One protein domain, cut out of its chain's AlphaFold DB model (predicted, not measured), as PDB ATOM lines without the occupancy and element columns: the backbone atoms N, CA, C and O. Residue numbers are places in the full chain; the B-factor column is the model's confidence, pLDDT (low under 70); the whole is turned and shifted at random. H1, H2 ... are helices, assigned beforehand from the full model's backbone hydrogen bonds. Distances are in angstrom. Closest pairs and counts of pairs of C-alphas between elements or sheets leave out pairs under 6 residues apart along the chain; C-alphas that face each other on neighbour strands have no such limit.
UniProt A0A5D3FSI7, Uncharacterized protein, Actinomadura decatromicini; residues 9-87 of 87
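What this domain is: This is residues 9 to 87 of the 87 residues of an uncharacterized protein of Actinomadura decatromicini (UniProt A0A5D3FSI7). H4 and H5 form a long helical hairpin, and H1 crosses H4 on the side away from H5. At one end the short H2 and H3 join H1 to H4. There are 79 printed residues with five named helices, H1 to H5, and no named strand: all helix. It is only just loose, close to compact (radius of gyration of the C-alphas 14.0 A), spanning 42 by 25 by 20 A.

Where its parts are: Find C-alpha 9 at (0.886, 39.693, -5.276); from there H1 runs 22.6 A to residue 24. Next come H2, residues 27 to 33, H3, residues 35 to 38, and H4, residues 42 to 54. H5, residues 61 to 86, runs 37.1 A to C-alpha 86 at (-3.075, 42.703, 32.778).

How they stand to each other: H1 and H4 touch at a steep tilt of 50 degrees, closest at C-alphas Leu 17 and Tyr 45, 6.4 A. H4 and H5, a hairpin, touch through residues 64 to 75 of H5 alone, closest at C-alphas Asp 44 and Val 75, 7.2 A. Every O i to N i+4 pair is within hydrogen-bond range in H1, H2, H4 and H5.

The domain as a whole: The printed part has no cut. Residues 9 to 11 and 86 to 87 have pLDDT under 70.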
ATOM      1  N   GLU A   9       1.510  40.345  -6.423       63.25
ATOM      2  CA  GLU A   9       0.886  39.693  -5.276       63.25
ATOM      3  C   GLU A   9       1.394  40.274  -3.959       63.25
ATOM      4  O   GLU A   9       0.618  40.415  -3.014       63.25
ATOM      5  N   ARG A  10       2.673  40.662  -3.892       62.75
ATOM      6  CA  ARG A  10       3.248  41.315  -2.710       62.75
ATOM      7  C   ARG A  10       2.610  42.679  -2.454       62.75
ATOM      8  O   ARG A  10       2.172  42.925  -1.333       62.75
ATOM      9  N   HIS A  11       2.477  43.517  -3.484       68.25
ATOM     10  CA  HIS A  11       1.778  44.803  -3.359       68.25
ATOM     11  C   HIS A  11       0.300  44.628  -2.969       68.25
ATOM     12  O   HIS A  11      -0.216  45.391  -2.153       68.25
ATOM     13  N   GLY A  12      -0.378  43.599  -3.492       73.00
ATOM     14  CA  GLY A  12      -1.751  43.272  -3.095       73.00
ATOM     15  C   GLY A  12      -1.876  42.884  -1.616       73.00
ATOM     16  O   GLY A  12      -2.785  43.353  -0.932       73.00
ATOM     17  N   ARG A  13      -0.935  42.082  -1.097       72.25
ATOM     18  CA  ARG A  13      -0.891  41.690   0.325       72.25
ATOM     19  C   ARG A  13      -0.607  42.878   1.240       72.25
ATOM     20  O   ARG A  13      -1.269  43.017   2.263       72.25
ATOM     21  N   GLU A  14       0.329  43.746   0.865       76.69
ATOM     22  CA  GLU A  14       0.651  44.963   1.624       76.69
ATOM     23  C   GLU A  14      -0.551  45.925   1.678       76.69
ATOM     24  O   GLU A  14      -0.875  46.447   2.745       76.69
ATOM     25  N   GLY A  15      -1.283  46.081   0.567       80.44
ATOM     26  CA  GLY A  15      -2.523  46.864   0.519       80.44
ATOM     27  C   GLY A  15      -3.657  46.269   1.363       80.44
ATOM     28  O   GLY A  15      -4.320  46.994   2.104       80.44
ATOM     29  N   ALA A  16      -3.854  44.947   1.314       78.81
ATOM     30  CA  ALA A  16      -4.838  44.261   2.155       78.81
ATOM     31  C   ALA A  16      -4.500  44.385   3.652       78.81
ATOM     32  O   ALA A  16      -5.393  44.595   4.473       78.81
ATOM     33  N   LEU A  17      -3.213  44.309   4.006       79.50
ATOM     34  CA  LEU A  17      -2.735  44.474   5.380       79.50
ATOM     35  C   LEU A  17      -2.975  45.891   5.888       79.50
ATOM     36  O   LEU A  17      -3.430  46.058   7.019       79.50
ATOM     37  N   ALA A  18      -2.711  46.896   5.054       81.88
ATOM     38  CA  ALA A  18      -3.010  48.285   5.378       81.88
ATOM     39  C   ALA A  18      -4.514  48.493   5.621       81.88
ATOM     40  O   ALA A  18      -4.882  49.044   6.655       81.88
ATOM     41  N   ALA A  19      -5.375  47.970   4.742       83.62
ATOM     42  CA  ALA A  19      -6.827  48.101   4.872       83.62
ATOM     43  C   ALA A  19      -7.385  47.414   6.133       83.62
ATOM     44  O   ALA A  19      -8.249  47.970   6.809       83.62
ATOM     45  N   LEU A  20      -6.885  46.222   6.486       79.94
ATOM     46  CA  LEU A  20      -7.295  45.540   7.719       79.94
ATOM     47  C   LEU A  20      -6.850  46.299   8.977       79.94
ATOM     48  O   LEU A  20      -7.623  46.406   9.928       79.94
ATOM     49  N   LYS A  21      -5.629  46.850   8.973       78.06
ATOM     50  CA  LYS A  21      -5.121  47.678  10.077       78.06
ATOM     51  C   LYS A  21      -5.915  48.975  10.221       78.06
ATOM     52  O   LYS A  21      -6.221  49.367  11.341       78.06
ATOM     53  N   GLU A  22      -6.274  49.614   9.111       83.38
ATOM     54  CA  GLU A  22      -7.113  50.815   9.101       83.38
ATOM     55  C   GLU A  22      -8.512  50.520   9.662       83.38
ATOM     56  O   GLU A  22      -8.970  51.215  10.565       83.38
ATOM     57  N   ALA A  23      -9.150  49.430   9.221       79.94
ATOM     58  CA  ALA A  23     -10.458  49.015   9.731       79.94
ATOM     59  C   ALA A  23     -10.440  48.692  11.237       79.94
ATOM     60  O   ALA A  23     -11.413  48.960  11.939       79.94
ATOM     61  N   ALA A  24      -9.339  48.141  11.753       74.31
ATOM     62  CA  ALA A  24      -9.174  47.879  13.183       74.31
ATOM     63  C   ALA A  24      -8.992  49.156  14.026       74.31
ATOM     64  O   ALA A  24      -9.297  49.162  15.218       74.31
ATOM     65  N   GLN A  25      -8.511  50.240  13.413       79.88
ATOM     66  CA  GLN A  25      -8.377  51.554  14.045       79.88
ATOM     67  C   GLN A  25      -9.656  52.397  13.935       79.88
ATOM     68  O   GLN A  25      -9.715  53.484  14.512       79.88
ATOM     69  N   ASP A  26     -10.681  51.916  13.225       83.31
ATOM     70  CA  ASP A  26     -11.957  52.614  13.108       83.31
ATOM     71  C   ASP A  26     -12.614  52.761  14.501       83.31
ATOM     72  O   ASP A  26     -12.842  51.759  15.196       83.31
ATOM     73  N   PRO A  27     -12.970  53.990  14.926       79.31
ATOM     74  CA  PRO A  27     -13.606  54.233  16.219       79.31
ATOM     75  C   PRO A  27     -14.908  53.450  16.441       79.31
ATOM     76  O   PRO A  27     -15.254  53.130  17.578       79.31
ATOM     77  N   ALA A  28     -15.659  53.134  15.383       83.69
ATOM     78  CA  ALA A  28     -16.856  52.304  15.456       83.69
ATOM     79  C   ALA A  28     -16.511  50.837  15.747       83.69
ATOM     80  O   ALA A  28     -17.194  50.204  16.555       83.69
ATOM     81  N   MET A  29     -15.430  50.322  15.156       79.25
ATOM     82  CA  MET A  29     -14.922  48.967  15.398       79.25
ATOM     83  C   MET A  29     -14.437  48.837  16.847       79.25
ATOM     84  O   MET A  29     -14.864  47.934  17.570       79.25
ATOM     85  N   GLN A  30     -13.673  49.824  17.321       76.75
ATOM     86  CA  GLN A  30     -13.249  49.918  18.722       76.75
ATOM     87  C   GLN A  30     -14.436  50.037  19.685       76.75
ATOM     88  O   GLN A  30     -14.462  49.386  20.725       76.75
ATOM     89  N   LYS A  31     -15.473  50.806  19.339       80.06
ATOM     90  CA  LYS A  31     -16.680  50.923  20.172       80.06
ATOM     91  C   LYS A  31     -17.478  49.619  20.247       80.06
ATOM     92  O   LYS A  31     -18.085  49.340  21.280       80.06
ATOM     93  N   GLN A  32     -17.520  48.849  19.163       79.88
ATOM     94  CA  GLN A  32     -18.317  47.626  19.067       79.88
ATOM     95  C   GLN A  32     -17.608  46.404  19.664       79.88
ATOM     96  O   GLN A  32     -18.267  45.532  20.229       79.88
ATOM     97  N   HIS A  33     -16.281  46.346  19.555       74.75
ATOM     98  CA  HIS A  33     -15.474  45.189  19.950       74.75
ATOM     99  C   HIS A  33     -14.524  45.469  21.125       74.75
ATOM    100  O   HIS A  33     -13.950  44.536  21.687       74.75
ATOM    101  N   GLY A  34     -14.416  46.725  21.561       72.44
ATOM    102  CA  GLY A  34     -13.730  47.124  22.786       72.44
ATOM    103  C   GLY A  34     -12.249  46.720  22.816       72.44
ATOM    104  O   GLY A  34     -11.591  46.713  21.773       72.44
ATOM    105  N   PRO A  35     -11.722  46.318  23.991       71.50
ATOM    106  CA  PRO A  35     -10.317  45.937  24.169       71.50
ATOM    107  C   PRO A  35      -9.867  44.766  23.289       71.50
ATOM    108  O   PRO A  35      -8.676  44.602  23.033       71.50
ATOM    109  N   ALA A  36     -10.804  43.939  22.813       71.50
ATOM    110  CA  ALA A  36     -10.476  42.829  21.929       71.50
ATOM    111  C   ALA A  36      -9.936  43.325  20.582       71.50
ATOM    112  O   ALA A  36      -9.003  42.721  20.068       71.50
ATOM    113  N   ALA A  37     -10.458  44.434  20.042       72.75
ATOM    114  CA  ALA A  37      -9.962  45.020  18.795       72.75
ATOM    115  C   ALA A  37      -8.529  45.561  18.941       72.75
ATOM    116  O   ALA A  37      -7.717  45.402  18.037       72.75
ATOM    117  N   GLU A  38      -8.203  46.136  20.100       74.31
ATOM    118  CA  GLU A  38      -6.861  46.653  20.415       74.31
ATOM    119  C   GLU A  38      -5.841  45.548  20.718       74.31
ATOM    120  O   GLU A  38      -4.635  45.779  20.676       74.31
ATOM    121  N   SER A  39      -6.317  44.341  21.030       80.81
ATOM    122  CA  SER A  39      -5.466  43.207  21.398       80.81
ATOM    123  C   SER A  39      -4.987  42.386  20.195       80.81
ATOM    124  O   SER A  39      -4.190  41.461  20.373       80.81
ATOM    125  N   PHE A  40      -5.467  42.699  18.987       82.50
ATOM    126  CA  PHE A  40      -4.938  42.117  17.758       82.50
ATOM    127  C   PHE A  40      -3.534  42.657  17.477       82.50
ATOM    128  O   PHE A  40      -3.274  43.860  17.515       82.50
ATOM    129  N   GLU A  41      -2.628  41.749  17.150       84.62
ATOM    130  CA  GLU A  41      -1.258  42.059  16.773       84.62
ATOM    131  C   GLU A  41      -1.124  42.104  15.243       84.62
ATOM    132  O   GLU A  41      -1.894  41.454  14.528       84.62
ATOM    133  N   PRO A  42      -0.134  42.835  14.693       82.88
ATOM    134  CA  PRO A  42       0.118  42.881  13.250       82.88
ATOM    135  C   PRO A  42       0.179  41.499  12.581       82.88
ATOM    136  O   PRO A  42      -0.342  41.335  11.479       82.88
ATOM    137  N   GLU A  43       0.756  40.517  13.276       86.44
ATOM    138  CA  GLU A  43       0.909  39.129  12.827       86.44
ATOM    139  C   GLU A  43      -0.436  38.418  12.605       86.44
ATOM    140  O   GLU A  43      -0.556  37.582  11.712       86.44
ATOM    141  N   ASP A  44      -1.488  38.773  13.349       88.62
ATOM    142  CA  ASP A  44      -2.810  38.161  13.176       88.62
ATOM    143  C   ASP A  44      -3.422  38.540  11.831       88.62
ATOM    144  O   ASP A  44      -4.011  37.708  11.137       88.62
ATOM    145  N   TYR A  45      -3.256  39.804  11.440       84.25
ATOM    146  CA  TYR A  45      -3.715  40.301  10.150       84.25
ATOM    147  C   TYR A  45      -2.914  39.679   9.005       84.25
ATOM    148  O   TYR A  45      -3.488  39.338   7.970       84.25
ATOM    149  N   GLU A  46      -1.609  39.475   9.196       86.38
ATOM    150  CA  GLU A  46      -0.767  38.763   8.231       86.38
ATOM    151  C   GLU A  46      -1.221  37.309   8.058       86.38
ATOM    152  O   GLU A  46      -1.383  36.852   6.923       86.38
ATOM    153  N   HIS A  47      -1.525  36.603   9.152       88.12
ATOM    154  CA  HIS A  47      -2.071  35.247   9.098       88.12
ATOM    155  C   HIS A  47      -3.443  35.190   8.415       88.12
ATOM    156  O   HIS A  47      -3.677  34.291   7.602       88.12
ATOM    157  N   LEU A  48      -4.332  36.156   8.677       87.81
ATOM    158  CA  LEU A  48      -5.638  36.253   8.014       87.81
ATOM    159  C   LEU A  48      -5.499  36.446   6.499       87.81
ATOM    160  O   LEU A  48      -6.171  35.761   5.724       87.81
ATOM    161  N   ILE A  49      -4.606  37.337   6.062       85.88
ATOM    162  CA  ILE A  49      -4.356  37.583   4.635       85.88
ATOM    163  C   ILE A  49      -3.720  36.363   3.984       85.88
ATOM    164  O   ILE A  49      -4.168  35.941   2.919       85.88
ATOM    165  N   ALA A  50      -2.713  35.765   4.623       87.31
ATOM    166  CA  ALA A  50      -2.059  34.565   4.119       87.31
ATOM    167  C   ALA A  50      -3.055  33.407   3.972       87.31
ATOM    168  O   ALA A  50      -3.005  32.669   2.986       87.31
ATOM    169  N   LEU A  51      -3.985  33.256   4.921       89.38
ATOM    170  CA  LEU A  51      -5.055  32.270   4.845       89.38
ATOM    171  C   LEU A  51      -6.007  32.563   3.677       89.38
ATOM    172  O   LEU A  51      -6.278  31.671   2.876       89.38
ATOM    173  N   ALA A  52      -6.473  33.806   3.536       86.69
ATOM    174  CA  ALA A  52      -7.350  34.201   2.435       86.69
ATOM    175  C   ALA A  52      -6.693  33.977   1.062       86.69
ATOM    176  O   ALA A  52      -7.324  33.418   0.170       86.69
ATOM    177  N   TRP A  53      -5.412  34.329   0.908       86.38
ATOM    178  CA  TRP A  53      -4.666  34.139  -0.342       86.38
ATOM    179  C   TRP A  53      -4.464  32.669  -0.692       86.38
ATOM    180  O   TRP A  53      -4.608  32.278  -1.850       86.38
ATOM    181  N   ARG A  54      -4.142  31.841   0.307       88.31
ATOM    182  CA  ARG A  54      -3.922  30.401   0.121       88.31
ATOM    183  C   ARG A  54      -5.163  29.699  -0.423       88.31
ATOM    184  O   ARG A  54      -5.040  28.773  -1.215       88.31
ATOM    185  N   TYR A  55      -6.336  30.162  -0.003       88.44
ATOM    186  CA  TYR A  55      -7.626  29.576  -0.348       88.44
ATOM    187  C   TYR A  55      -8.409  30.375  -1.402       88.44
ATOM    188  O   TYR A  55      -9.551  30.030  -1.692       88.44
ATOM    189  N   GLN A  56      -7.821  31.415  -2.010       83.94
ATOM    190  CA  GLN A  56      -8.543  32.332  -2.909       83.94
ATOM    191  C   GLN A  56      -9.114  31.651  -4.168       83.94
ATOM    192  O   GLN A  56     -10.112  32.112  -4.717       83.94
ATOM    193  N   PHE A  57      -8.488  30.554  -4.606       85.62
ATOM    194  CA  PHE A  57      -8.901  29.752  -5.764       85.62
ATOM    195  C   PHE A  57      -9.396  28.354  -5.370       85.62
ATOM    196  O   PHE A  57      -9.593  27.514  -6.243       85.62
ATOM    197  N   ASP A  58      -9.544  28.075  -4.071       86.25
ATOM    198  CA  ASP A  58     -10.053  26.782  -3.615       86.25
ATOM    199  C   ASP A  58     -11.587  26.809  -3.666       86.25
ATOM    200  O   ASP A  58     -12.242  27.620  -3.002       86.25
ATOM    201  N   ASP A  59     -12.171  25.918  -4.464       80.25
ATOM    202  CA  ASP A  59     -13.625  25.783  -4.575       80.25
ATOM    203  C   ASP A  59     -14.235  25.216  -3.279       80.25
ATOM    204  O   ASP A  59     -15.403  25.467  -2.955       80.25
ATOM    205  N   ASP A  60     -13.437  24.489  -2.487       85.38
ATOM    206  CA  ASP A  60     -13.862  23.918  -1.215       85.38
ATOM    207  C   ASP A  60     -13.605  24.863  -0.032       85.38
ATOM    208  O   ASP A  60     -12.591  24.824   0.673       85.38
ATOM    209  N   ARG A  61     -14.625  25.666   0.276       86.75
ATOM    210  CA  ARG A  61     -14.614  26.585   1.425       86.75
ATOM    211  C   ARG A  61     -14.565  25.886   2.787       86.75
ATOM    212  O   ARG A  61     -14.430  26.576   3.801       86.75
ATOM    213  N   SER A  62     -14.725  24.563   2.867       90.88
ATOM    214  CA  SER A  62     -14.705  23.846   4.147       90.88
ATOM    215  C   SER A  62     -13.322  23.888   4.802       90.88
ATOM    216  O   SER A  62     -13.233  24.111   6.012       90.88
ATOM    217  N   LYS A  63     -12.249  23.785   4.006       88.81
ATOM    218  CA  LYS A  63     -10.861  23.869   4.486       88.81
ATOM    219  C   LYS A  63     -10.533  25.260   5.011       88.81
ATOM    220  O   LYS A  63     -10.085  25.379   6.148       88.81
ATOM    221  N   PHE A  64     -10.868  26.298   4.238       90.12
ATOM    222  CA  PHE A  64     -10.726  27.691   4.664       90.12
ATOM    223  C   PHE A  64     -11.449  27.949   5.990       90.12
ATOM    224  O   PHE A  64     -10.863  28.486   6.922       90.12
ATOM    225  N   LYS A  65     -12.713  27.518   6.114       91.38
ATOM    226  CA  LYS A  65     -13.491  27.701   7.350       91.38
ATOM    227  C   LYS A  65     -12.889  26.966   8.542       91.38
ATOM    228  O   LYS A  65     -12.990  27.472   9.656       91.38
ATOM    229  N   ARG A  66     -12.325  25.773   8.334       94.50
ATOM    230  CA  ARG A  66     -11.674  25.007   9.401       94.50
ATOM    231  C   ARG A  66     -10.439  25.745   9.911       94.50
ATOM    232  O   ARG A  66     -10.384  26.046  11.095       94.50
ATOM    233  N   GLU A  67      -9.523  26.112   9.021       93.38
ATOM    234  CA  GLU A  67      -8.309  26.840   9.410       93.38
ATOM    235  C   GLU A  67      -8.607  28.241   9.959       93.38
ATOM    236  O   GLU A  67      -7.942  28.695  10.885       93.38
ATOM    237  N   LEU A  68      -9.644  28.919   9.457       92.88
ATOM    238  CA  LEU A  68     -10.071  30.206  10.006       92.88
ATOM    239  C   LEU A  68     -10.537  30.072  11.462       92.88
ATOM    240  O   LEU A  68     -10.249  30.948  12.272       92.88
ATOM    241  N   ARG A  69     -11.239  28.984  11.807       92.94
ATOM    242  CA  ARG A  69     -11.652  28.712  13.193       92.94
ATOM    243  C   ARG A  69     -10.457  28.424  14.090       92.94
ATOM    244  O   ARG A  69     -10.417  28.948  15.194       92.94
ATOM    245  N   GLU A  70      -9.496  27.641  13.610       93.69
ATOM    246  CA  GLU A  70      -8.258  27.351  14.345       93.69
ATOM    247  C   GLU A  70      -7.464  28.640  14.617       93.69
ATOM    248  O   GLU A  70      -7.049  28.888  15.748       93.69
ATOM    249  N   LEU A  71      -7.331  29.510  13.608       91.56
ATOM    250  CA  LEU A  71      -6.699  30.821  13.761       91.56
ATOM    251  C   LEU A  71      -7.464  31.703  14.756       91.56
ATOM    252  O   LEU A  71      -6.858  32.307  15.637       91.56
ATOM    253  N   GLN A  72      -8.794  31.758  14.649       89.81
ATOM    254  CA  GLN A  72      -9.628  32.524  15.572       89.81
ATOM    255  C   GLN A  72      -9.468  32.033  17.014       89.81
ATOM    256  O   GLN A  72      -9.349  32.857  17.919       89.81
ATOM    257  N   GLU A  73      -9.471  30.721  17.244       92.62
ATOM    258  CA  GLU A  73      -9.292  30.126  18.569       92.62
ATOM    259  C   GLU A  73      -7.914  30.470  19.142       92.62
ATOM    260  O   GLU A  73      -7.816  30.913  20.286       92.62
ATOM    261  N   HIS A  74      -6.860  30.357  18.330       91.06
ATOM    262  CA  HIS A  74      -5.506  30.725  18.730       91.06
ATOM    263  C   HIS A  74      -5.400  32.202  19.142       91.06
ATOM    264  O   HIS A  74      -4.936  32.505  20.243       91.06
ATOM    265  N   VAL A  75      -5.882  33.114  18.291       89.50
ATOM    266  CA  VAL A  75      -5.862  34.561  18.562       89.50
ATOM    267  C   VAL A  75      -6.702  34.884  19.796       89.50
ATOM    268  O   VAL A  75      -6.253  35.620  20.670       89.50
ATOM    269  N   SER A  76      -7.886  34.279  19.921       88.38
ATOM    270  CA  SER A  76      -8.779  34.495  21.066       88.38
ATOM    271  C   SER A  76      -8.135  34.039  22.377       88.38
ATOM    272  O   SER A  76      -8.134  34.797  23.342       88.38
ATOM    273  N   ASN A  77      -7.526  32.850  22.406       89.38
ATOM    274  CA  ASN A  77      -6.827  32.335  23.586       89.38
ATOM    275  C   ASN A  77      -5.642  33.225  23.977       89.38
ATOM    276  O   ASN A  77      -5.453  33.507  25.160       89.38
ATOM    277  N   ARG A  78      -4.866  33.718  23.000       89.12
ATOM    278  CA  ARG A  78      -3.751  34.640  23.262       89.12
ATOM    279  C   ARG A  78      -4.243  35.977  23.826       89.12
ATOM    280  O   ARG A  78      -3.666  36.475  24.791       89.12
ATOM    281  N   ILE A  79      -5.299  36.551  23.243       86.62
ATOM    282  CA  ILE A  79      -5.907  37.804  23.719       86.62
ATOM    283  C   ILE A  79      -6.429  37.631  25.147       86.62
ATOM    284  O   ILE A  79      -6.101  38.440  26.010       86.62
ATOM    285  N   LEU A  80      -7.185  36.562  25.414       86.12
ATOM    286  CA  LEU A  80      -7.717  36.270  26.746       86.12
ATOM    287  C   LEU A  80      -6.596  36.115  27.777       86.12
ATOM    288  O   LEU A  80      -6.623  36.809  28.788       86.12
ATOM    289  N   ALA A  81      -5.569  35.313  27.485       86.25
ATOM    290  CA  ALA A  81      -4.429  35.135  28.383       86.25
ATOM    291  C   ALA A  81      -3.727  36.466  28.706       86.25
ATOM    292  O   ALA A  81      -3.297  36.699  29.832       86.25
ATOM    293  N   ARG A  82      -3.624  37.378  27.731       80.69
ATOM    294  CA  ARG A  82      -3.018  38.700  27.942       80.69
ATOM    295  C   ARG A  82      -3.902  39.625  28.775       80.69
ATOM    296  O   ARG A  82      -3.379  40.382  29.587       80.69
ATOM    297  N   LEU A  83      -5.216  39.576  28.571       80.50
ATOM    298  CA  LEU A  83      -6.173  40.336  29.375       80.50
ATOM    299  C   LEU A  83      -6.206  39.830  30.824       80.50
ATOM    300  O   LEU A  83      -6.264  40.648  31.734       80.50
ATOM    301  N   GLU A  84      -6.092  38.519  31.047       81.50
ATOM    302  CA  GLU A  84      -6.000  37.916  32.385       81.50
ATOM    303  C   GLU A  84      -4.708  38.290  33.129       81.50
ATOM    304  O   GLU A  84      -4.717  38.394  34.350       81.50
ATOM    305  N   LEU A  85      -3.598  38.506  32.416       73.31
ATOM    306  CA  LEU A  85      -2.320  38.924  33.011       73.31
ATOM    307  C   LEU A  85      -2.244  40.428  33.323       73.31
ATOM    308  O   LEU A  85      -1.409  40.837  34.129       73.31
ATOM    309  N   ASN A  86      -3.073  41.242  32.665       61.91
ATOM    310  CA  ASN A  86      -3.075  42.703  32.778       61.91
ATOM    311  C   ASN A  86      -4.274  43.264  33.574       61.91
ATOM    312  O   ASN A  86      -4.362  44.485  33.727       61.91
ATOM    313  N   GLY A  87      -5.197  42.406  34.023       55.28
ATOM    314  CA  GLY A  87      -6.348  42.747  34.873       55.28
ATOM    315  C   GLY A  87      -6.082  42.493  36.350       55.28
ATOM    316  O   GLY A  87      -6.662  43.243  37.168       55.28
TER     317      GLY A  87